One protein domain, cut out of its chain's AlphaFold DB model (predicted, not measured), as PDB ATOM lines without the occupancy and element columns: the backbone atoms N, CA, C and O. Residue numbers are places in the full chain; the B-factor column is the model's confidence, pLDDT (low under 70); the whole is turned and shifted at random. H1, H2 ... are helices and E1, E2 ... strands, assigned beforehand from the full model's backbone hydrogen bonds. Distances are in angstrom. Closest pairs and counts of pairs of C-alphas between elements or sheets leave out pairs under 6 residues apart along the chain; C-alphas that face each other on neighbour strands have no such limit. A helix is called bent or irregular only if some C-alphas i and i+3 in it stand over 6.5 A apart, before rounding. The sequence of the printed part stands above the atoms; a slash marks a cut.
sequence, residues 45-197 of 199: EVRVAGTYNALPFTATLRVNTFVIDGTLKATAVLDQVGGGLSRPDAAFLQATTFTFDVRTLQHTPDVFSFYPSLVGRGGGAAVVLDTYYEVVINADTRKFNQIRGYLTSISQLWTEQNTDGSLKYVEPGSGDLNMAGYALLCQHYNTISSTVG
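What this domain is: This is residues 45 to 197 of the 199 residues of an uncharacterized protein of Hymenobacter edaphi (UniProt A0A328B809). One sheet of eight strands, E1 to E4 among them bent, curls into a nearly closed barrel, with the short helix H1 packed on E3 toward one end and the long helix H3 packed on E2, H2 side by side with it, toward the other. Beyond H2 the small hairpin of E9 and E10 reaches outward to make the far end of the longest axis. The printed part has 153 residues, with ten named strands and three named helices in the order E1 E2 E3 H1 E4 E5 E6 E7 E8 H2 E9 E10 H3; the class is mixed. The large sheet runs E6 E7 E1 E2 E3 E4 E5 E8, all antiparallel. The whole is compact, radius of gyration of the C-alphas 16.8 A, and only just elongated, spanning 61 by 31 by 22 A.

Where its parts are: Find C-alpha 45 at (182.283, 124.258, 131.459), where E1, residues 45 to 52, begins. E2, 55 to 69, runs 30.1 A; E3, 71 to 83, runs 31.7 A; E4, 97 to 107, runs 26.2 A. Then come E5, 112 to 116; E6, 119 to 122; E7, 125 to 129; and E8, 135 to 137. H1 is residues 87 to 95. H2, 144 to 157, is irregular: C-alphas 146 and 149 are 7.2 A apart. E9 is 159 to 161 and E10 is 167 to 169. H3, 179 to 196, runs 25.9 A to C-alpha 196 at (179.751, 131.212, 126.308).

How they stand to each other: Begin with E1 E2 E3, a meander, each strand the antiparallel neighbour of the one before; look for N 48 and O 59 at 2.9 A, and N 60 and O 79 at 2.8 A. E2 bends by 88 degrees at residue 58 and is the hinge of a folded sheet, one sheet bent back on itself, where E6 E7 E1 face E3 E4 E5 E8. The closest C-alphas of E4 and E6, Phe 98 and Gly 122, are 4.3 A apart. H1 and H3 are on the same face of the sheet; their closest C-alphas to E3 and E2 are Gln 94 to Leu 78, 5.2 A, and Asn 190 to Thr 65, 5.3 A. H2 only grazes the sheet but touches H3, Ile 147 to Ile 192 being the closest C-alphas at 5.9 A, at a shallow tilt of 11 degrees, opposite ways. In the hairpin E9 and E10, N 160 and O 168 are 2.8 A apart; E10 and H2 are near each other, with 5 pairs of C-alphas within 10 A. Every O i to N i+4 pair is within hydrogen-bond range in H1 and H3, 8 of 10 in H2.

The domain as a whole: The two C-alphas farthest apart, those of Arg 87 and Asp 164, are 61.5 A apart. The printed part has no cut and no long link. Mean pLDDT of the printed part is 81.8; 22 residues are under 70, among them 167 to 180.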
ATOM      1  N   GLU A  45     181.400 125.383 131.166       86.44
ATOM      2  CA  GLU A  45     182.283 124.258 131.459       86.44
ATOM      3  C   GLU A  45     182.690 124.233 132.933       86.44
ATOM      4  O   GLU A  45     183.039 125.260 133.511       86.44
ATOM      5  N   VAL A  46     182.692 123.042 133.531       87.62
ATOM      6  CA  VAL A  46     183.215 122.794 134.879       87.62
ATOM      7  C   VAL A  46     183.960 121.459 134.906       87.62
ATOM      8  O   VAL A  46     183.573 120.499 134.237       87.62
ATOM      9  N   ARG A  47     185.059 121.377 135.662       91.69
ATOM     10  CA  ARG A  47     185.775 120.111 135.875       91.69
ATOM     11  C   ARG A  47     185.031 119.266 136.896       91.69
ATOM     12  O   ARG A  47     184.692 119.761 137.965       91.69
ATOM     13  N   VAL A  48     184.815 117.996 136.568       93.88
ATOM     14  CA  VAL A  48     184.080 117.052 137.409       93.88
ATOM     15  C   VAL A  48     184.819 115.728 137.550       93.88
ATOM     16  O   VAL A  48     185.573 115.311 136.668       93.88
ATOM     17  N   ALA A  49     184.550 115.055 138.657       95.38
ATOM     18  CA  ALA A  49     184.844 113.655 138.906       95.38
ATOM     19  C   ALA A  49     183.546 112.910 139.236       95.38
ATOM     20  O   ALA A  49     182.578 113.506 139.734       95.38
ATOM     21  N   GLY A  50     183.523 111.626 138.909       94.56
ATOM     22  CA  GLY A  50     182.355 110.787 139.092       94.56
ATOM     23  C   GLY A  50     182.647 109.305 138.916       94.56
ATOM     24  O   GLY A  50     183.784 108.881 138.709       94.56
ATOM     25  N   THR A  51     181.577 108.520 138.908       94.44
ATOM     26  CA  THR A  51     181.591 107.087 138.636       94.44
ATOM     27  C   THR A  51     180.665 106.721 137.475       94.44
ATOM     28  O   THR A  51     179.554 107.239 137.324       94.44
ATOM     29  N   TYR A  52     181.138 105.796 136.642       94.00
ATOM     30  CA  TYR A  52     180.378 105.146 135.579       94.00
ATOM     31  C   TYR A  52     180.617 103.640 135.669       94.00
ATOM     32  O   TYR A  52     181.763 103.203 135.672       94.00
ATOM     33  N   ASN A  53     179.551 102.845 135.800       90.75
ATOM     34  CA  ASN A  53     179.645 101.394 136.024       90.75
ATOM     35  C   ASN A  53     180.617 101.016 137.165       90.75
ATOM     36  O   ASN A  53     181.434 100.111 137.025       90.75
ATOM     37  N   ALA A  54     180.535 101.739 138.290       89.62
ATOM     38  CA  ALA A  54     181.413 101.606 139.460       89.62
ATOM     39  C   ALA A  54     182.910 101.909 139.220       89.62
ATOM     40  O   ALA A  54     183.722 101.721 140.125       89.62
ATOM     41  N   LEU A  55     183.283 102.422 138.043       93.12
ATOM     42  CA  LEU A  55     184.639 102.866 137.739       93.12
ATOM     43  C   LEU A  55     184.743 104.395 137.835       93.12
ATOM     44  O   LEU A  55     183.865 105.096 137.322       93.12
ATOM     45  N   PRO A  56     185.803 104.930 138.463       94.94
ATOM     46  CA  PRO A  56     185.987 106.366 138.600       94.94
ATOM     47  C   PRO A  56     186.429 107.006 137.281       94.94
ATOM     48  O   PRO A  56     187.226 106.440 136.523       94.94
ATOM     49  N   PHE A  57     185.971 108.231 137.047       95.56
ATOM     50  CA  PHE A  57     186.371 109.052 135.913       95.56
ATOM     51  C   PHE A  57     186.584 110.511 136.316       95.56
ATOM     52  O   PHE A  57     186.060 110.995 137.316       95.56
ATOM     53  N   THR A  58     187.321 111.229 135.474       96.50
ATOM     54  CA  THR A  58     187.389 112.694 135.475       96.50
ATOM     55  C   THR A  58     186.965 113.209 134.112       96.50
ATOM     56  O   THR A  58     187.302 112.592 133.102       96.50
ATOM     57  N   ALA A  59     186.264 114.335 134.062       95.06
ATOM     58  CA  ALA A  59     185.816 114.938 132.814       95.06
ATOM     59  C   ALA A  59     185.653 116.458 132.943       95.06
ATOM     60  O   ALA A  59     185.734 117.039 134.024       95.06
ATOM     61  N   THR A  60     185.399 117.106 131.815       92.62
ATOM     62  CA  THR A  60     184.823 118.449 131.751       92.62
ATOM     63  C   THR A  60     183.340 118.298 131.458       92.62
ATOM     64  O   THR A  60     182.971 117.819 130.389       92.62
ATOM     65  N   LEU A  61     182.483 118.683 132.395       91.31
ATOM     66  CA  LEU A  61     181.050 118.779 132.155       91.31
ATOM     67  C   LEU A  61     180.783 120.082 131.402       91.31
ATOM     68  O   LEU A  61     181.072 121.160 131.916       91.31
ATOM     69  N   ARG A  62     180.226 119.979 130.198       89.19
ATOM     70  CA  ARG A  62     179.801 121.124 129.389       89.19
ATOM     71  C   ARG A  62     178.284 121.162 129.323       89.19
ATOM     72  O   ARG A  62     177.674 120.295 128.699       89.19
ATOM     73  N   VAL A  63     177.682 122.167 129.950       88.56
ATOM     74  CA  VAL A  63     176.229 122.378 129.941       88.56
ATOM     75  C   VAL A  63     175.826 123.053 128.638       88.56
ATOM     76  O   VAL A  63     176.183 124.202 128.421       88.56
ATOM     77  N   ASN A  64     175.092 122.348 127.776       85.06
ATOM     78  CA  ASN A  64     174.735 122.800 126.431       85.06
ATOM     79  C   ASN A  64     173.434 123.602 126.417       85.06
ATOM     80  O   ASN A  64     173.375 124.683 125.832       85.06
ATOM     81  N   THR A  65     172.380 123.069 127.032       87.38
ATOM     82  CA  THR A  65     171.062 123.710 127.065       87.38
ATOM     83  C   THR A  65     170.359 123.454 128.386       87.38
ATOM     84  O   THR A  65     170.685 122.523 129.117       87.38
ATOM     85  N   PHE A  66     169.359 124.272 128.667       85.62
ATOM     86  CA  PHE A  66     168.448 124.148 129.783       85.62
ATOM     87  C   PHE A  66     167.034 123.937 129.251       85.62
ATOM     88  O   PHE A  66     166.630 124.549 128.255       85.62
ATOM     89  N   VAL A  67     166.295 123.055 129.913       85.44
ATOM     90  CA  VAL A  67     164.905 122.712 129.601       85.44
ATOM     91  C   VAL A  67     164.099 122.635 130.890       85.44
ATOM     92  O   VAL A  67     164.663 122.436 131.964       85.44
ATOM     93  N   ILE A  68     162.780 122.789 130.787       79.25
ATOM     94  CA  ILE A  68     161.873 122.628 131.925       79.25
ATOM     95  C   ILE A  68     160.897 121.506 131.632       79.25
ATOM     96  O   ILE A  68     160.195 121.525 130.626       79.25
ATOM     97  N   ASP A  69     160.885 120.537 132.536       74.31
ATOM     98  CA  ASP A  69     160.040 119.351 132.498       74.31
ATOM     99  C   ASP A  69     159.674 118.996 133.944       74.31
ATOM    100  O   ASP A  69     160.342 118.194 134.602       74.31
ATOM    101  N   GLY A  70     158.709 119.745 134.489       73.69
ATOM    102  CA  GLY A  70     158.380 119.796 135.920       73.69
ATOM    103  C   GLY A  70     159.396 120.586 136.757       73.69
ATOM    104  O   GLY A  70     159.010 121.411 137.580       73.69
ATOM    105  N   THR A  71     160.688 120.388 136.500       75.81
ATOM    106  CA  THR A  71     161.826 121.076 137.129       75.81
ATOM    107  C   THR A  71     162.772 121.639 136.070       75.81
ATOM    108  O   THR A  71     162.710 121.256 134.898       75.81
ATOM    109  N   LEU A  72     163.659 122.558 136.468       79.94
ATOM    110  CA  LEU A  72     164.757 123.012 135.613       79.94
ATOM    111  C   LEU A  72     165.781 121.884 135.456       79.94
ATOM    112  O   LEU A  72     166.281 121.351 136.446       79.94
ATOM    113  N   LYS A  73     166.116 121.554 134.211       87.81
ATOM    114  CA  LYS A  73     167.095 120.529 133.853       87.81
ATOM    115  C   LYS A  73     168.154 121.119 132.933       87.81
ATOM    116  O   LYS A  73     167.845 121.935 132.068       87.81
ATOM    117  N   ALA A  74     169.393 120.679 133.093       88.62
ATOM    118  CA  ALA A  74     170.511 120.984 132.215       88.62
ATOM    119  C   ALA A  74     170.826 119.753 131.369       88.62
ATOM    120  O   ALA A  74     171.065 118.669 131.903       88.62
ATOM    121  N   THR A  75     170.867 119.920 130.052       90.75
ATOM    122  CA  THR A  75     171.499 118.947 129.168       90.75
ATOM    123  C   THR A  75     172.980 119.278 129.067       90.75
ATOM    124  O   THR A  75     173.375 120.429 128.858       90.75
ATOM    125  N   ALA A  76     173.819 118.272 129.239       91.12
ATOM    126  CA  ALA A  76     175.257 118.425 129.261       91.12
ATOM    127  C   ALA A  76     175.933 117.259 128.548       91.12
ATOM    128  O   ALA A  76     175.375 116.173 128.418       91.12
ATOM    129  N   VAL A  77     177.155 117.489 128.092       91.94
ATOM    130  CA  VAL A  77     178.047 116.436 127.604       91.94
ATOM    131  C   VAL A  77     179.300 116.410 128.459       91.94
ATOM    132  O   VAL A  77     179.667 117.416 129.070       91.94
ATOM    133  N   LEU A  78     179.961 115.261 128.492       92.38
ATOM    134  CA  LEU A  78     181.262 115.116 129.126       92.38
ATOM    135  C   LEU A  78     182.338 115.206 128.044       92.38
ATOM    136  O   LEU A  78     182.282 114.491 127.052       92.38
ATOM    137  N   ASP A  79     183.319 116.079 128.219       91.12
ATOM    138  CA  ASP A  79     184.492 116.172 127.351       91.12
ATOM    139  C   ASP A  79     185.765 115.827 128.130       91.12
ATOM    140  O   ASP A  79     185.796 115.885 129.359       91.12
ATOM    141  N   GLN A  80     186.828 115.458 127.414       91.88
ATOM    142  CA  GLN A  80     188.115 115.061 127.992       91.88
ATOM    143  C   GLN A  80     187.965 113.997 129.093       91.88
ATOM    144  O   GLN A  80     188.559 114.112 130.166       91.88
ATOM    145  N   VAL A  81     187.132 112.982 128.836       94.12
ATOM    146  CA  VAL A  81     186.881 111.900 129.788       94.12
ATOM    147  C   VAL A  81     188.152 111.066 129.932       94.12
ATOM    148  O   VAL A  81     188.692 110.555 128.953       94.12
ATOM    149  N   GLY A  82     188.625 110.935 131.167       90.00
ATOM    150  CA  GLY A  82     189.793 110.145 131.545       90.00
ATOM    151  C   GLY A  82     189.578 109.433 132.879       90.00
ATOM    152  O   GLY A  82     188.477 109.440 133.427       90.00
ATOM    153  N   GLY A  83     190.634 108.817 133.411       89.06
ATOM    154  CA  GLY A  83     190.591 108.059 134.666       89.06
ATOM    155  C   GLY A  83     190.675 106.549 134.446       89.06
ATOM    156  O   GLY A  83     191.360 106.093 133.533       89.06
ATOM    157  N   GLY A  84     189.992 105.774 135.295       87.31
ATOM    158  CA  GLY A  84     190.047 104.305 135.306       87.31
ATOM    159  C   GLY A  84     189.182 103.618 134.244       87.31
ATOM    160  O   GLY A  84     188.978 102.409 134.321       87.31
ATOM    161  N   LEU A  85     188.641 104.372 133.286       93.38
ATOM    162  CA  LEU A  85     187.723 103.866 132.270       93.38
ATOM    163  C   LEU A  85     188.444 103.217 131.088       93.38
ATOM    164  O   LEU A  85     189.537 103.620 130.683       93.38
ATOM    165  N   SER A  86     187.775 102.239 130.477       94.50
ATOM    166  CA  SER A  86     188.195 101.697 129.189       94.50
ATOM    167  C   SER A  86     188.009 102.739 128.071       94.50
ATOM    168  O   SER A  86     187.198 103.663 128.182       94.50
ATOM    169  N   ARG A  87     188.737 102.593 126.953       93.38
ATOM    170  CA  ARG A  87     188.563 103.479 125.782       93.38
ATOM    171  C   ARG A  87     187.118 103.482 125.247       93.38
ATOM    172  O   ARG A  87     186.632 104.573 124.957       93.38
ATOM    173  N   PRO A  88     186.429 102.328 125.113       93.88
ATOM    174  CA  PRO A  88     185.022 102.308 124.715       93.88
ATOM    175  C   PRO A  88     184.097 103.070 125.668       93.88
ATOM    176  O   PRO A  88     183.260 103.834 125.197       93.88
ATOM    177  N   ASP A  89     184.277 102.921 126.984       93.88
ATOM    178  CA  ASP A  89     183.432 103.605 127.974       93.88
ATOM    179  C   ASP A  89     183.642 105.119 127.932       93.88
ATOM    180  O   ASP A  89     182.680 105.885 127.889       93.88
ATOM    181  N   ALA A  90     184.901 105.562 127.874       93.94
ATOM    182  CA  ALA A  90     185.223 106.978 127.736       93.94
ATOM    183  C   ALA A  90     184.623 107.565 126.445       93.94
ATOM    184  O   ALA A  90     184.014 108.635 126.480       93.94
ATOM    185  N   ALA A  91     184.723 106.844 125.323       92.69
ATOM    186  CA  ALA A  91     184.139 107.266 124.052       92.69
ATOM    187  C   ALA A  91     182.602 107.330 124.106       92.69
ATOM    188  O   ALA A  91     182.014 108.279 123.588       92.69
ATOM    189  N   PHE A  92     181.951 106.362 124.760       93.06
ATOM    190  CA  PHE A  92     180.504 106.378 124.979       93.06
ATOM    191  C   PHE A  92     180.076 107.596 125.804       93.06
ATOM    192  O   PHE A  92     179.171 108.325 125.394       93.06
ATOM    193  N   LEU A  93     180.747 107.856 126.931       93.44
ATOM    194  CA  LEU A  93     180.456 109.012 127.779       93.44
ATOM    195  C   LEU A  93     180.632 110.336 127.025       93.44
ATOM    196  O   LEU A  93     179.812 111.236 127.185       93.44
ATOM    197  N   GLN A  94     181.648 110.447 126.164       93.50
ATOM    198  CA  GLN A  94     181.878 111.647 125.350       93.50
ATOM    199  C   GLN A  94     180.880 111.828 124.203       93.50
ATOM    200  O   GLN A  94     180.637 112.952 123.760       93.50
ATOM    201  N   ALA A  95     180.308 110.736 123.700       89.25
ATOM    202  CA  ALA A  95     179.295 110.763 122.651       89.25
ATOM    203  C   ALA A  95     177.866 110.936 123.196       89.25
ATOM    204  O   ALA A  95     176.937 111.144 122.415       89.25
ATOM    205  N   THR A  96     177.677 110.847 124.517       92.00
ATOM    206  CA  THR A  96     176.359 110.853 125.151       92.00
ATOM    207  C   THR A  96     176.021 112.225 125.725       92.00
ATOM    208  O   THR A  96     176.806 112.836 126.449       92.00
ATOM    209  N   THR A  97     174.804 112.687 125.440       91.94
ATOM    210  CA  THR A  97     174.191 113.816 126.147       91.94
ATOM    211  C   THR A  97     173.464 113.294 127.379       91.94
ATOM    212  O   THR A  97     172.640 112.383 127.286       91.94
ATOM    213  N   PHE A  98     173.749 113.902 128.523       92.62
ATOM    214  CA  PHE A  98     173.141 113.601 129.808       92.62
ATOM    215  C   PHE A  98     172.238 114.743 130.247       92.62
ATOM    216  O   PHE A  98     172.557 115.911 130.037       92.62
ATOM    217  N   THR A  99     171.141 114.404 130.907       92.25
ATOM    218  CA  THR A  99     170.264 115.375 131.558       92.25
ATOM    219  C   THR A  99     170.457 115.302 133.066       92.25
ATOM    220  O   THR A  99     170.379 114.215 133.643       92.25
ATOM    221  N   PHE A 100     170.684 116.460 133.680       91.81
ATOM    222  CA  PHE A 100     170.813 116.660 135.120       91.81
ATOM    223  C   PHE A 100     169.702 117.591 135.604       91.81
ATOM    224  O   PHE A 100     169.407 118.584 134.938       91.81
ATOM    225  N   ASP A 101     169.108 117.313 136.761       88.56
ATOM    226  CA  ASP A 101     168.253 118.297 137.429       88.56
ATOM    227  C   ASP A 101     169.126 119.448 137.942       88.56
ATOM    228  O   ASP A 101     170.267 119.234 138.346       88.56
ATOM    229  N   VAL A 102     168.617 120.677 137.917       84.12
ATOM    230  CA  VAL A 102     169.380 121.871 138.298       84.12
ATOM    231  C   VAL A 102     168.781 122.502 139.541       84.12
ATOM    232  O   VAL A 102     167.609 122.879 139.559       84.12
ATOM    233  N   ARG A 103     169.616 122.689 140.566       77.06
ATOM    234  CA  ARG A 103     169.282 123.499 141.737       77.06
ATOM    235  C   ARG A 103     169.924 124.877 141.621       77.06
ATOM    236  O   ARG A 103     171.142 124.990 141.495       77.06
ATOM    237  N   THR A 104     169.111 125.921 141.719       74.44
ATOM    238  CA  THR A 104     169.585 127.305 141.833       74.44
ATOM    239  C   THR A 104     169.824 127.626 143.305       74.44
ATOM    240  O   THR A 104     168.929 127.415 144.121       74.44
ATOM    241  N   LEU A 105     171.019 128.101 143.655       66.31
ATOM    242  CA  LEU A 105     171.390 128.392 145.050       66.31
ATOM    243  C   LEU A 105     171.849 129.840 145.252       66.31
ATOM    244  O   LEU A 105     171.620 130.389 146.326       66.31
ATOM    245  N   GLN A 106     172.421 130.485 144.226       71.00
ATOM    246  CA  GLN A 106     172.813 131.890 144.299       71.00
ATOM    247  C   GLN A 106     172.532 132.607 142.983       71.00
ATOM    248  O   GLN A 106     172.983 132.188 141.916       71.00
ATOM    249  N   HIS A 107     171.810 133.720 143.074       69.69
ATOM    250  CA  HIS A 107     171.631 134.612 141.948       69.69
ATOM    251  C   HIS A 107     171.661 136.079 142.361       69.69
ATOM    252  O   HIS A 107     170.933 136.504 143.253       69.69
ATOM    253  N   THR A 108     172.506 136.843 141.685       72.62
ATOM    254  CA  THR A 108     172.627 138.296 141.781       72.62
ATOM    255  C   THR A 108     172.776 138.858 140.364       72.62
ATOM    256  O   THR A 108     173.056 138.092 139.437       72.62
ATOM    257  N   PRO A 109     172.669 140.183 140.168       71.75
ATOM    258  CA  PRO A 109     172.921 140.791 138.863       71.75
ATOM    259  C   PRO A 109     174.306 140.478 138.269       71.75
ATOM    260  O   PRO A 109     174.455 140.547 137.049       71.75
ATOM    261  N   ASP A 110     175.285 140.109 139.107       77.75
ATOM    262  CA  ASP A 110     176.688 139.917 138.719       77.75
ATOM    263  C   ASP A 110     177.195 138.470 138.849       77.75
ATOM    264  O   ASP A 110     178.271 138.137 138.351       77.75
ATOM    265  N   VAL A 111     176.444 137.600 139.524       80.44
ATOM    266  CA  VAL A 111     176.822 136.203 139.765       80.44
ATOM    267  C   VAL A 111     175.595 135.317 139.663       80.44
ATOM    268  O   VAL A 111     174.605 135.542 140.360       80.44
ATOM    269  N   PHE A 112     175.695 134.268 138.857       80.44
ATOM    270  CA  PHE A 112     174.718 133.192 138.806       80.44
ATOM    271  C   PHE A 112     175.391 131.849 139.047       80.44
ATOM    272  O   PHE A 112     176.295 131.477 138.302       80.44
ATOM    273  N   SER A 113     174.908 131.119 140.048       83.50
ATOM    274  CA  SER A 113     175.403 129.790 140.378       83.50
ATOM    275  C   SER A 113     174.290 128.755 140.365       83.50
ATOM    276  O   SER A 113     173.215 128.947 140.951       83.50
ATOM    277  N   PHE A 114     174.581 127.608 139.763       85.19
ATOM    278  CA  PHE A 114     173.691 126.458 139.782       85.19
ATOM    279  C   PHE A 114     174.447 125.155 140.006       85.19
ATOM    280  O   PHE A 114     175.634 125.041 139.715       85.19
ATOM    281  N   TYR A 115     173.730 124.164 140.520       85.81
ATOM    282  CA  TYR A 115     174.280 122.873 140.901       85.81
ATOM    283  C   TYR A 115     173.524 121.788 140.129       85.81
ATOM    284  O   TYR A 115     172.315 121.633 140.349       85.81
ATOM    285  N   PRO A 116     174.177 121.056 139.209       86.62
ATOM    286  CA  PRO A 116     173.578 119.885 138.599       86.62
ATOM    287  C   PRO A 116     173.408 118.782 139.654       86.62
ATOM    288  O   PRO A 116     174.163 118.693 140.627       86.62
ATOM    289  N   SER A 117     172.403 117.931 139.464       88.38
ATOM    290  CA  SER A 117     172.183 116.745 140.282       88.38
ATOM    291  C   SER A 117     173.400 115.826 140.250       88.38
ATOM    292  O   SER A 117     174.132 115.763 139.267       88.38
ATOM    293  N   LEU A 118     173.584 115.042 141.316       89.06
ATOM    294  CA  LEU A 118     174.635 114.023 141.339       89.06
ATOM    295  C   LEU A 118     174.422 112.985 140.238       89.06
ATOM    296  O   LEU A 118     175.379 112.484 139.674       89.06
ATOM    297  N   VAL A 119     173.172 112.663 139.915       91.44
ATOM    298  CA  VAL A 119     172.854 111.650 138.908       91.44
ATOM    299  C   VAL A 119     172.417 112.326 137.615       91.44
ATOM    300  O   VAL A 119     171.439 113.074 137.615       91.44
ATOM    301  N   GLY A 120     173.119 112.025 136.526       89.69
ATOM    302  CA  GLY A 120     172.736 112.372 135.160       89.69
ATOM    303  C   GLY A 120     172.239 111.148 134.400       89.69
ATOM    304  O   GLY A 120     172.711 110.031 134.628       89.69
ATOM    305  N   ARG A 121     171.285 111.335 133.483       91.81
ATOM    306  CA  ARG A 121     170.704 110.241 132.680       91.81
ATOM    307  C   ARG A 121     170.859 110.510 131.187       91.81
ATOM    308  O   ARG A 121     170.494 111.588 130.728       91.81
ATOM    309  N   GLY A 122     171.373 109.535 130.439       87.25
ATOM    310  CA  GLY A 122     171.609 109.655 128.998       87.25
ATOM    311  C   GLY A 122     171.953 108.311 128.358       87.25
ATOM    312  O   GLY A 122     172.635 107.489 128.964       87.25
ATOM    313  N   GLY A 123     171.440 108.046 127.150       79.75
ATOM    314  CA  GLY A 123     171.768 106.821 126.402       79.75
ATOM    315  C   GLY A 123     171.406 105.508 127.114       79.75
ATOM    316  O   GLY A 123     172.077 104.503 126.912       79.75
ATOM    317  N   GLY A 124     170.389 105.515 127.987       80.88
ATOM    318  CA  GLY A 124     169.989 104.349 128.789       80.88
ATOM    319  C   GLY A 124     170.877 104.057 130.007       80.88
ATOM    320  O   GLY A 124     170.557 103.153 130.775       80.88
ATOM    321  N   ALA A 125     171.944 104.831 130.226       82.06
ATOM    322  CA  ALA A 125     172.848 104.691 131.362       82.06
ATOM    323  C   ALA A 125     172.760 105.893 132.317       82.06
ATOM    324  O   ALA A 125     172.360 107.001 131.938       82.06
ATOM    325  N   ALA A 126     173.134 105.666 133.576       88.56
ATOM    326  CA  ALA A 126     173.298 106.720 134.567       88.56
ATOM    327  C   ALA A 126     174.784 107.035 134.753       88.56
ATOM    328  O   ALA A 126     175.621 106.131 134.758       88.56
ATOM    329  N   VAL A 127     175.093 108.313 134.941       92.94
ATOM    330  CA  VAL A 127     176.401 108.779 135.408       92.94
ATOM    331  C   VAL A 127     176.216 109.434 136.770       92.94
ATOM    332  O   VAL A 127     175.233 110.149 136.971       92.94
ATOM    333  N   VAL A 128     177.121 109.167 137.712       94.81
ATOM    334  CA  VAL A 128     177.062 109.741 139.061       94.81
ATOM    335  C   VAL A 128     178.271 110.643 139.268       94.81
ATOM    336  O   VAL A 128     179.397 110.189 139.132       94.81
ATOM    337  N   LEU A 129     178.051 111.916 139.570       93.31
ATOM    338  CA  LEU A 129     179.073 112.862 139.999       93.31
ATOM    339  C   LEU A 129     179.372 112.636 141.486       93.31
ATOM    340  O   LEU A 129     178.453 112.400 142.270       93.31
ATOM    341  N   ASP A 130     180.640 112.730 141.879       90.12
ATOM    342  CA  ASP A 130     181.065 112.397 143.251       90.12
ATOM    343  C   ASP A 130     180.591 113.422 144.297       90.12
ATOM    344  O   ASP A 130     180.497 113.118 145.485       90.12
ATOM    345  N   THR A 131     180.303 114.652 143.864       87.88
ATOM    346  CA  THR A 131     179.834 115.750 144.714       87.88
ATOM    347  C   THR A 131     178.941 116.710 143.929       87.88
ATOM    348  O   THR A 131     178.826 116.625 142.705       87.88
ATOM    349  N   TYR A 132     178.308 117.641 144.641       83.38
ATOM    350  CA  TYR A 132     177.613 118.765 144.034       83.38
ATOM    351  C   TYR A 132     178.645 119.760 143.500       83.38
ATOM    352  O   TYR A 132     179.347 120.412 144.271       83.38
ATOM    353  N   TYR A 133     178.739 119.872 142.178       85.88
ATOM    354  CA  TYR A 133     179.612 120.842 141.521       85.88
ATOM    355  C   TYR A 133     178.870 122.161 141.336       85.88
ATOM    356  O   TYR A 133     177.839 122.201 140.672       85.88
ATOM    357  N   GLU A 134     179.386 123.243 141.905       85.81
ATOM    358  CA  GLU A 134     178.854 124.571 141.620       85.81
ATOM    359  C   GLU A 134     179.343 125.042 140.247       85.81
ATOM    360  O   GLU A 134     180.545 125.127 139.992       85.81
ATOM    361  N   VAL A 135     178.408 125.370 139.360       86.38
ATOM    362  CA  VAL A 135     178.695 126.052 138.101       86.38
ATOM    363  C   VAL A 135     178.427 127.535 138.300       86.38
ATOM    364  O   VAL A 135     177.270 127.938 138.416       86.38
ATOM    365  N   VAL A 136     179.497 128.331 138.332       85.81
ATOM    366  CA  VAL A 136     179.450 129.781 138.569       85.81
ATOM    367  C   VAL A 136     179.621 130.547 137.259       85.81
ATOM    368  O   VAL A 136     180.554 130.298 136.497       85.81
ATOM    369  N   ILE A 137     178.738 131.516 137.029       84.94
ATOM    370  CA  ILE A 137     178.815 132.517 135.965       84.94
ATOM    371  C   ILE A 137     179.022 133.881 136.622       84.94
ATOM    372  O   ILE A 137     178.138 134.371 137.321       84.94
ATOM    373  N   ASN A 138     180.177 134.496 136.402       86.56
ATOM    374  CA  ASN A 138     180.597 135.756 137.021       86.56
ATOM    375  C   ASN A 138     181.532 136.545 136.083       86.56
ATOM    376  O   ASN A 138     181.741 136.150 134.937       86.56
ATOM    377  N   ALA A 139     182.140 137.627 136.577       85.25
ATOM    378  CA  ALA A 139     183.066 138.471 135.814       85.25
ATOM    379  C   ALA A 139     184.237 137.724 135.141       85.25
ATOM    380  O   ALA A 139     184.702 138.167 134.089       85.25
ATOM    381  N   ASP A 140     184.670 136.588 135.694       84.25
ATOM    382  CA  ASP A 140     185.735 135.748 135.128       84.25
ATOM    383  C   ASP A 140     185.222 134.817 134.019       84.25
ATOM    384  O   ASP A 140     185.996 134.233 133.257       84.25
ATOM    385  N   THR A 141     183.901 134.679 133.892       82.06
ATOM    386  CA  THR A 141     183.297 133.909 132.814       82.06
ATOM    387  C   THR A 141     183.552 134.591 131.484       82.06
ATOM    388  O   THR A 141     183.387 135.797 131.287       82.06
ATOM    389  N   ARG A 142     183.942 133.791 130.501       77.19
ATOM    390  CA  ARG A 142     184.200 134.297 129.162       77.19
ATOM    391  C   ARG A 142     182.979 135.029 128.599       77.19
ATOM    392  O   ARG A 142     181.853 134.550 128.699       77.19
ATOM    393  N   LYS A 143     183.225 136.175 127.949       81.00
ATOM    394  CA  LYS A 143     182.185 137.061 127.389       81.00
ATOM    395  C   LYS A 143     181.168 137.532 128.445       81.00
ATOM    396  O   LYS A 143     180.072 137.937 128.067       81.00
ATOM    397  N   PHE A 144     181.533 137.572 129.734       82.38
ATOM    398  CA  PHE A 144     180.639 138.019 130.807       82.38
ATOM    399  C   PHE A 144     179.939 139.350 130.502       82.38
ATOM    400  O   PHE A 144     178.726 139.465 130.640       82.38
ATOM    401  N   ASN A 145     180.669 140.332 129.963       83.12
ATOM    402  CA  ASN A 145     180.107 141.632 129.579       83.12
ATOM    403  C   ASN A 145     178.934 141.545 128.581       83.12
ATOM    404  O   ASN A 145     178.077 142.426 128.586       83.12
ATOM    405  N   GLN A 146     178.885 140.506 127.740       81.81
ATOM    406  CA  GLN A 146     177.796 140.264 126.784       81.81
ATOM    407  C   GLN A 146     176.603 139.558 127.435       81.81
ATOM    408  O   GLN A 146     175.476 139.732 126.982       81.81
ATOM    409  N   ILE A 147     176.837 138.782 128.497       83.12
ATOM    410  CA  ILE A 147     175.797 137.986 129.158       83.12
ATOM    411  C   ILE A 147     175.248 138.607 130.448       83.12
ATOM    412  O   ILE A 147     174.154 138.235 130.864       83.12
ATOM    413  N   ARG A 148     175.940 139.583 131.055       80.81
ATOM    414  CA  ARG A 148     175.549 140.210 132.334       80.81
ATOM    415  C   ARG A 148     174.109 140.738 132.347       80.81
ATOM    416  O   ARG A 148     173.413 140.624 133.349       80.81
ATOM    417  N   GLY A 149     173.628 141.262 131.214       82.00
ATOM    418  CA  GLY A 149     172.260 141.776 131.094       82.00
ATOM    419  C   GLY A 149     171.208 140.685 131.295       82.00
ATOM    420  O   GLY A 149     170.186 140.932 131.926       82.00
ATOM    421  N   TYR A 150     171.493 139.457 130.848       83.50
ATOM    422  CA  TYR A 150     170.617 138.311 131.076       83.50
ATOM    423  C   TYR A 150     170.607 137.880 132.545       83.50
ATOM    424  O   TYR A 150     169.556 137.481 133.035       83.50
ATOM    425  N   LEU A 151     171.724 138.016 133.270       78.94
ATOM    426  CA  LEU A 151     171.773 137.746 134.715       78.94
ATOM    427  C   LEU A 151     170.930 138.759 135.496       78.94
ATOM    428  O   LEU A 151     170.154 138.401 136.378       78.94
ATOM    429  N   THR A 152     170.978 140.033 135.108       79.88
ATOM    430  CA  THR A 152     170.063 141.039 135.667       79.88
ATOM    431  C   THR A 152     168.598 140.697 135.367       79.88
ATOM    432  O   THR A 152     167.778 140.719 136.283       79.88
ATOM    433  N   SER A 153     168.253 140.315 134.129       79.38
ATOM    434  CA  SER A 153     166.879 139.918 133.773       79.38
ATOM    435  C   SER A 153     166.399 138.693 134.548       79.38
ATOM    436  O   SER A 153     165.298 138.711 135.089       79.38
ATOM    437  N   ILE A 154     167.229 137.655 134.684       77.62
ATOM    438  CA  ILE A 154     166.894 136.487 135.508       77.62
ATOM    439  C   ILE A 154     166.700 136.909 136.978       77.62
ATOM    440  O   ILE A 154     165.887 136.316 137.679       77.62
ATOM    441  N   SER A 155     167.410 137.939 137.462       73.75
ATOM    442  CA  SER A 155     167.361 138.351 138.872       73.75
ATOM    443  C   SER A 155     166.018 138.996 139.128       73.75
ATOM    444  O   SER A 155     165.365 138.690 140.117       73.75
ATOM    445  N   GLN A 156     165.577 139.806 138.167       73.06
ATOM    446  CA  GLN A 156     164.281 140.459 138.182       73.06
ATOM    447  C   GLN A 156     163.111 139.470 138.155       73.06
ATOM    448  O   GLN A 156     162.092 139.748 138.778       73.06
ATOM    449  N   LEU A 157     163.254 138.304 137.503       72.38
ATOM    450  CA  LEU A 157     162.225 137.250 137.533       72.38
ATOM    451  C   LEU A 157     161.965 136.714 138.949       72.38
ATOM    452  O   LEU A 157     160.873 136.229 139.223       72.38
ATOM    453  N   TRP A 158     162.956 136.815 139.835       70.25
ATOM    454  CA  TRP A 158     162.887 136.365 141.224       70.25
ATOM    455  C   TRP A 158     162.858 137.527 142.211       70.25
ATOM    456  O   TRP A 158     163.130 137.339 143.392       70.25
ATOM    457  N   THR A 159     162.545 138.739 141.754       68.50
ATOM    458  CA  THR A 159     162.302 139.866 142.652       68.50
ATOM    459  C   THR A 159     160.905 140.411 142.442       68.50
ATOM    460  O   THR A 159     160.553 140.833 141.344       68.50
ATOM    461  N   GLU A 160     160.127 140.458 143.511       65.62
ATOM    462  CA  GLU A 160     158.853 141.163 143.558       65.62
ATOM    463  C   GLU A 160     159.066 142.575 144.099       65.62
ATOM    464  O   GLU A 160     159.911 142.802 144.965       65.62
ATOM    465  N   GLN A 161     158.281 143.535 143.618       59.12
ATOM    466  CA  GLN A 161     158.266 144.872 144.197       59.12
ATOM    467  C   GLN A 161     157.254 144.915 145.348       59.12
ATOM    468  O   GLN A 161     156.060 144.690 145.145       59.12
ATOM    469  N   ASN A 162     157.728 145.212 146.556       63.66
ATOM    470  CA  ASN A 162     156.889 145.490 147.715       63.66
ATOM    471  C   ASN A 162     156.048 146.757 147.483       63.66
ATOM    472  O   ASN A 162     156.367 147.615 146.656       63.66
ATOM    473  N   THR A 163     154.990 146.922 148.276       70.06
ATOM    474  CA  THR A 163     154.084 148.083 148.220       70.06
ATOM    475  C   THR A 163     154.780 149.421 148.506       70.06
ATOM    476  O   THR A 163     154.274 150.470 148.118       70.06
ATOM    477  N   ASP A 164     155.930 149.388 149.180       73.62
ATOM    478  CA  ASP A 164     156.777 150.547 149.489       73.62
ATOM    479  C   ASP A 164     157.826 150.851 148.401       73.62
ATOM    480  O   ASP A 164     158.611 151.787 148.535       73.62
ATOM    481  N   GLY A 165     157.835 150.076 147.312       67.38
ATOM    482  CA  GLY A 165     158.755 150.229 146.190       67.38
ATOM    483  C   GLY A 165     160.083 149.481 146.334       67.38
ATOM    484  O   GLY A 165     160.830 149.445 145.354       67.38
ATOM    485  N   SER A 166     160.373 148.865 147.486       73.81
ATOM    486  CA  SER A 166     161.555 148.012 147.677       73.81
ATOM    487  C   SER A 166     161.421 146.673 146.937       73.81
ATOM    488  O   SER A 166     160.315 146.230 146.637       73.81
ATOM    489  N   LEU A 167     162.541 146.020 146.619       62.31
ATOM    490  CA  LEU A 167     162.543 144.702 145.977       62.31
ATOM    491  C   LEU A 167     162.689 143.600 147.032       62.31
ATOM    492  O   LEU A 167     163.618 143.631 147.839       62.31
ATOM    493  N   LYS A 168     161.795 142.613 147.004       66.38
ATOM    494  CA  LYS A 168     161.868 141.379 147.786       66.38
ATOM    495  C   LYS A 168     162.298 140.237 146.876       66.38
ATOM    496  O   LYS A 168     161.722 140.049 145.813       66.38
ATOM    497  N   TYR A 169     163.263 139.441 147.322       61.34
ATOM    498  CA  TYR A 169     163.633 138.202 146.644       61.34
ATOM    499  C   TYR A 169     162.580 137.107 146.885       61.34
ATOM    500  O   TYR A 169     162.158 136.882 148.022       61.34
ATOM    501  N   VAL A 170     162.161 136.436 145.818       60.25
ATOM    502  CA  VAL A 170     161.293 135.256 145.837       60.25
ATOM    503  C   VAL A 170     162.193 134.028 145.792       60.25
ATOM    504  O   VAL A 170     163.008 133.889 144.880       60.25
ATOM    505  N   GLU A 171     162.085 133.152 146.792       54.50
ATOM    506  CA  GLU A 171     162.914 131.947 146.854       54.50
ATOM    507  C   GLU A 171     162.647 131.019 145.654       54.50
ATOM    508  O   GLU A 171     161.497 130.645 145.396       54.50
ATOM    509  N   PRO A 172     163.695 130.575 144.936       46.16
ATOM    510  CA  PRO A 172     163.553 129.574 143.893       46.16
ATOM    511  C   PRO A 172     162.939 128.282 144.449       46.16
ATOM    512  O   PRO A 172     163.500 127.654 145.345       46.16
ATOM    513  N   GLY A 173     161.801 127.860 143.890       45.38
ATOM    514  CA  GLY A 173     161.106 126.629 144.292       45.38
ATOM    515  C   GLY A 173     159.878 126.824 145.186       45.38
ATOM    516  O   GLY A 173     159.223 125.834 145.500       45.38
ATOM    517  N   SER A 174     159.501 128.064 145.525       49.12
ATOM    518  CA  SER A 174     158.236 128.372 146.222       49.12
ATOM    519  C   SER A 174     156.974 128.158 145.367       49.12
ATOM    520  O   SER A 174     155.864 128.214 145.887       49.12
ATOM    521  N   GLY A 175     157.126 127.871 144.068       47.22
ATOM    522  CA  GLY A 175     156.011 127.680 143.131       47.22
ATOM    523  C   GLY A 175     155.541 128.956 142.421       47.22
ATOM    524  O   GLY A 175     154.578 128.891 141.663       47.22
ATOM    525  N   ASP A 176     156.232 130.085 142.608       52.59
ATOM    526  CA  ASP A 176     155.734 131.407 142.191       52.59
ATOM    527  C   ASP A 176     156.067 131.822 140.744       52.59
ATOM    528  O   ASP A 176     155.461 132.760 140.218       52.59
ATOM    529  N   LEU A 177     156.969 131.126 140.035       59.31
ATOM    530  CA  LEU A 177     157.119 131.367 138.596       59.31
ATOM    531  C   LEU A 177     155.992 130.684 137.824       59.31
ATOM    532  O   LEU A 177     155.867 129.460 137.795       59.31
ATOM    533  N   ASN A 178     155.196 131.489 137.122       65.56
ATOM    534  CA  ASN A 178     154.266 130.970 136.130       65.56
ATOM    535  C   ASN A 178     155.028 130.262 134.983       65.56
ATOM    536  O   ASN A 178     156.232 130.446 134.783       65.56
ATOM    537  N   MET A 179     154.312 129.471 134.179       67.44
ATOM    538  CA  MET A 179     154.886 128.749 133.033       67.44
ATOM    539  C   MET A 179     155.648 129.668 132.053       67.44
ATOM    540  O   MET A 179     156.637 129.247 131.456       67.44
ATOM    541  N   ALA A 180     155.240 130.936 131.917       65.69
ATOM    542  CA  ALA A 180     155.923 131.914 131.069       65.69
ATOM    543  C   ALA A 180     157.262 132.396 131.665       65.69
ATOM    544  O   ALA A 180     158.233 132.555 130.929       65.69
ATOM    545  N   GLY A 181     157.350 132.570 132.984       71.69
ATOM    546  CA  GLY A 181     158.582 132.919 133.692       71.69
ATOM    547  C   GLY A 181     159.624 131.811 133.579       71.69
ATOM    548  O   GLY A 181     160.791 132.076 133.308       71.69
ATOM    549  N   TYR A 182     159.180 130.559 133.666       73.31
ATOM    550  CA  TYR A 182     160.006 129.385 133.396       73.31
ATOM    551  C   TYR A 182     160.501 129.322 131.940       73.31
ATOM    552  O   TYR A 182     161.679 129.057 131.696       73.31
ATOM    553  N   ALA A 183     159.650 129.634 130.959       73.06
ATOM    554  CA  ALA A 183     160.070 129.706 129.559       73.06
ATOM    555  C   ALA A 183     161.126 130.803 129.318       73.06
ATOM    556  O   ALA A 183     162.143 130.542 128.671       73.06
ATOM    557  N   LEU A 184     160.933 132.000 129.887       75.94
ATOM    558  CA  LEU A 184     161.900 133.104 129.823       75.94
ATOM    559  C   LEU A 184     163.226 132.745 130.500       75.94
ATOM    560  O   LEU A 184     164.296 133.039 129.970       75.94
ATOM    561  N   LEU A 185     163.164 132.054 131.639       77.44
ATOM    562  CA  LEU A 185     164.333 131.552 132.348       77.44
ATOM    563  C   LEU A 185     165.159 130.608 131.459       77.44
ATOM    564  O   LEU A 185     166.353 130.827 131.257       77.44
ATOM    565  N   CYS A 186     164.509 129.604 130.863       82.19
ATOM    566  CA  CYS A 186     165.139 128.707 129.893       82.19
ATOM    567  C   CYS A 186     165.729 129.464 128.702       82.19
ATOM    568  O   CYS A 186     166.848 129.173 128.283       82.19
ATOM    569  N   GLN A 187     165.006 130.446 128.160       84.00
ATOM    570  CA  GLN A 187     165.491 131.263 127.052       84.00
ATOM    571  C   GLN A 187     166.769 132.021 127.431       84.00
ATOM    572  O   GLN A 187     167.747 131.987 126.678       84.00
ATOM    573  N   HIS A 188     166.796 132.673 128.594       85.38
ATOM    574  CA  HIS A 188     167.974 133.396 129.064       85.38
ATOM    575  C   HIS A 188     169.148 132.456 129.328       85.38
ATOM    576  O   HIS A 188     170.243 132.722 128.838       85.38
ATOM    577  N   TYR A 189     168.933 131.316 129.990       83.38
ATOM    578  CA  TYR A 189     170.006 130.345 130.206       83.38
ATOM    579  C   TYR A 189     170.558 129.755 128.911       83.38
ATOM    580  O   TYR A 189     171.771 129.633 128.758       83.38
ATOM    581  N   ASN A 190     169.697 129.439 127.944       85.31
ATOM    582  CA  ASN A 190     170.129 128.958 126.632       85.31
ATOM    583  C   ASN A 190     170.882 130.037 125.848       85.31
ATOM    584  O   ASN A 190     171.857 129.736 125.155       85.31
ATOM    585  N   THR A 191     170.490 131.301 126.001       84.81
ATOM    586  CA  THR A 191     171.227 132.435 125.430       84.81
ATOM    587  C   THR A 191     172.605 132.570 126.077       84.81
ATOM    588  O   THR A 191     173.602 132.690 125.369       84.81
ATOM    589  N   ILE A 192     172.699 132.465 127.404       82.94
ATOM    590  CA  ILE A 192     173.978 132.495 128.127       82.94
ATOM    591  C   ILE A 192     174.872 131.334 127.674       82.94
ATOM    592  O   ILE A 192     175.980 131.566 127.199       82.94
ATOM    593  N   SER A 193     174.369 130.099 127.736       81.94
ATOM    594  CA  SER A 193     175.092 128.888 127.328       81.94
ATOM    595  C   SER A 193     175.616 128.972 125.887       81.94
ATOM    596  O   SER A 193     176.786 128.685 125.612       81.94
ATOM    597  N   SER A 194     174.775 129.432 124.954       79.19
ATOM    598  CA  SER A 194     175.170 129.611 123.552       79.19
ATOM    599  C   SER A 194     176.162 130.755 123.344       79.19
ATOM    600  O   SER A 194     177.004 130.657 122.454       79.19
ATOM    601  N   THR A 195     176.127 131.796 124.181       78.38
ATOM    602  CA  THR A 195     177.070 132.923 124.116       78.38
ATOM    603  C   THR A 195     178.449 132.541 124.652       78.38
ATOM    604  O   THR A 195     179.461 132.942 124.070       78.38
ATOM    605  N   VAL A 196     178.502 131.732 125.718       76.00
ATOM    606  CA  VAL A 196     179.751 131.212 126.308       76.00
ATOM    607  C   VAL A 196     180.454 130.215 125.364       76.00
ATOM    608  O   VAL A 196     181.677 130.090 125.409       76.00
ATOM    609  N   GLY A 197     179.710 129.603 124.432       61.69
ATOM    610  CA  GLY A 197     180.196 128.703 123.378       61.69
ATOM    611  C   GLY A 197     181.384 129.192 122.533       61.69
ATOM    612  O   GLY A 197     181.530 130.395 122.277       61.69
TER     613      GLY A 197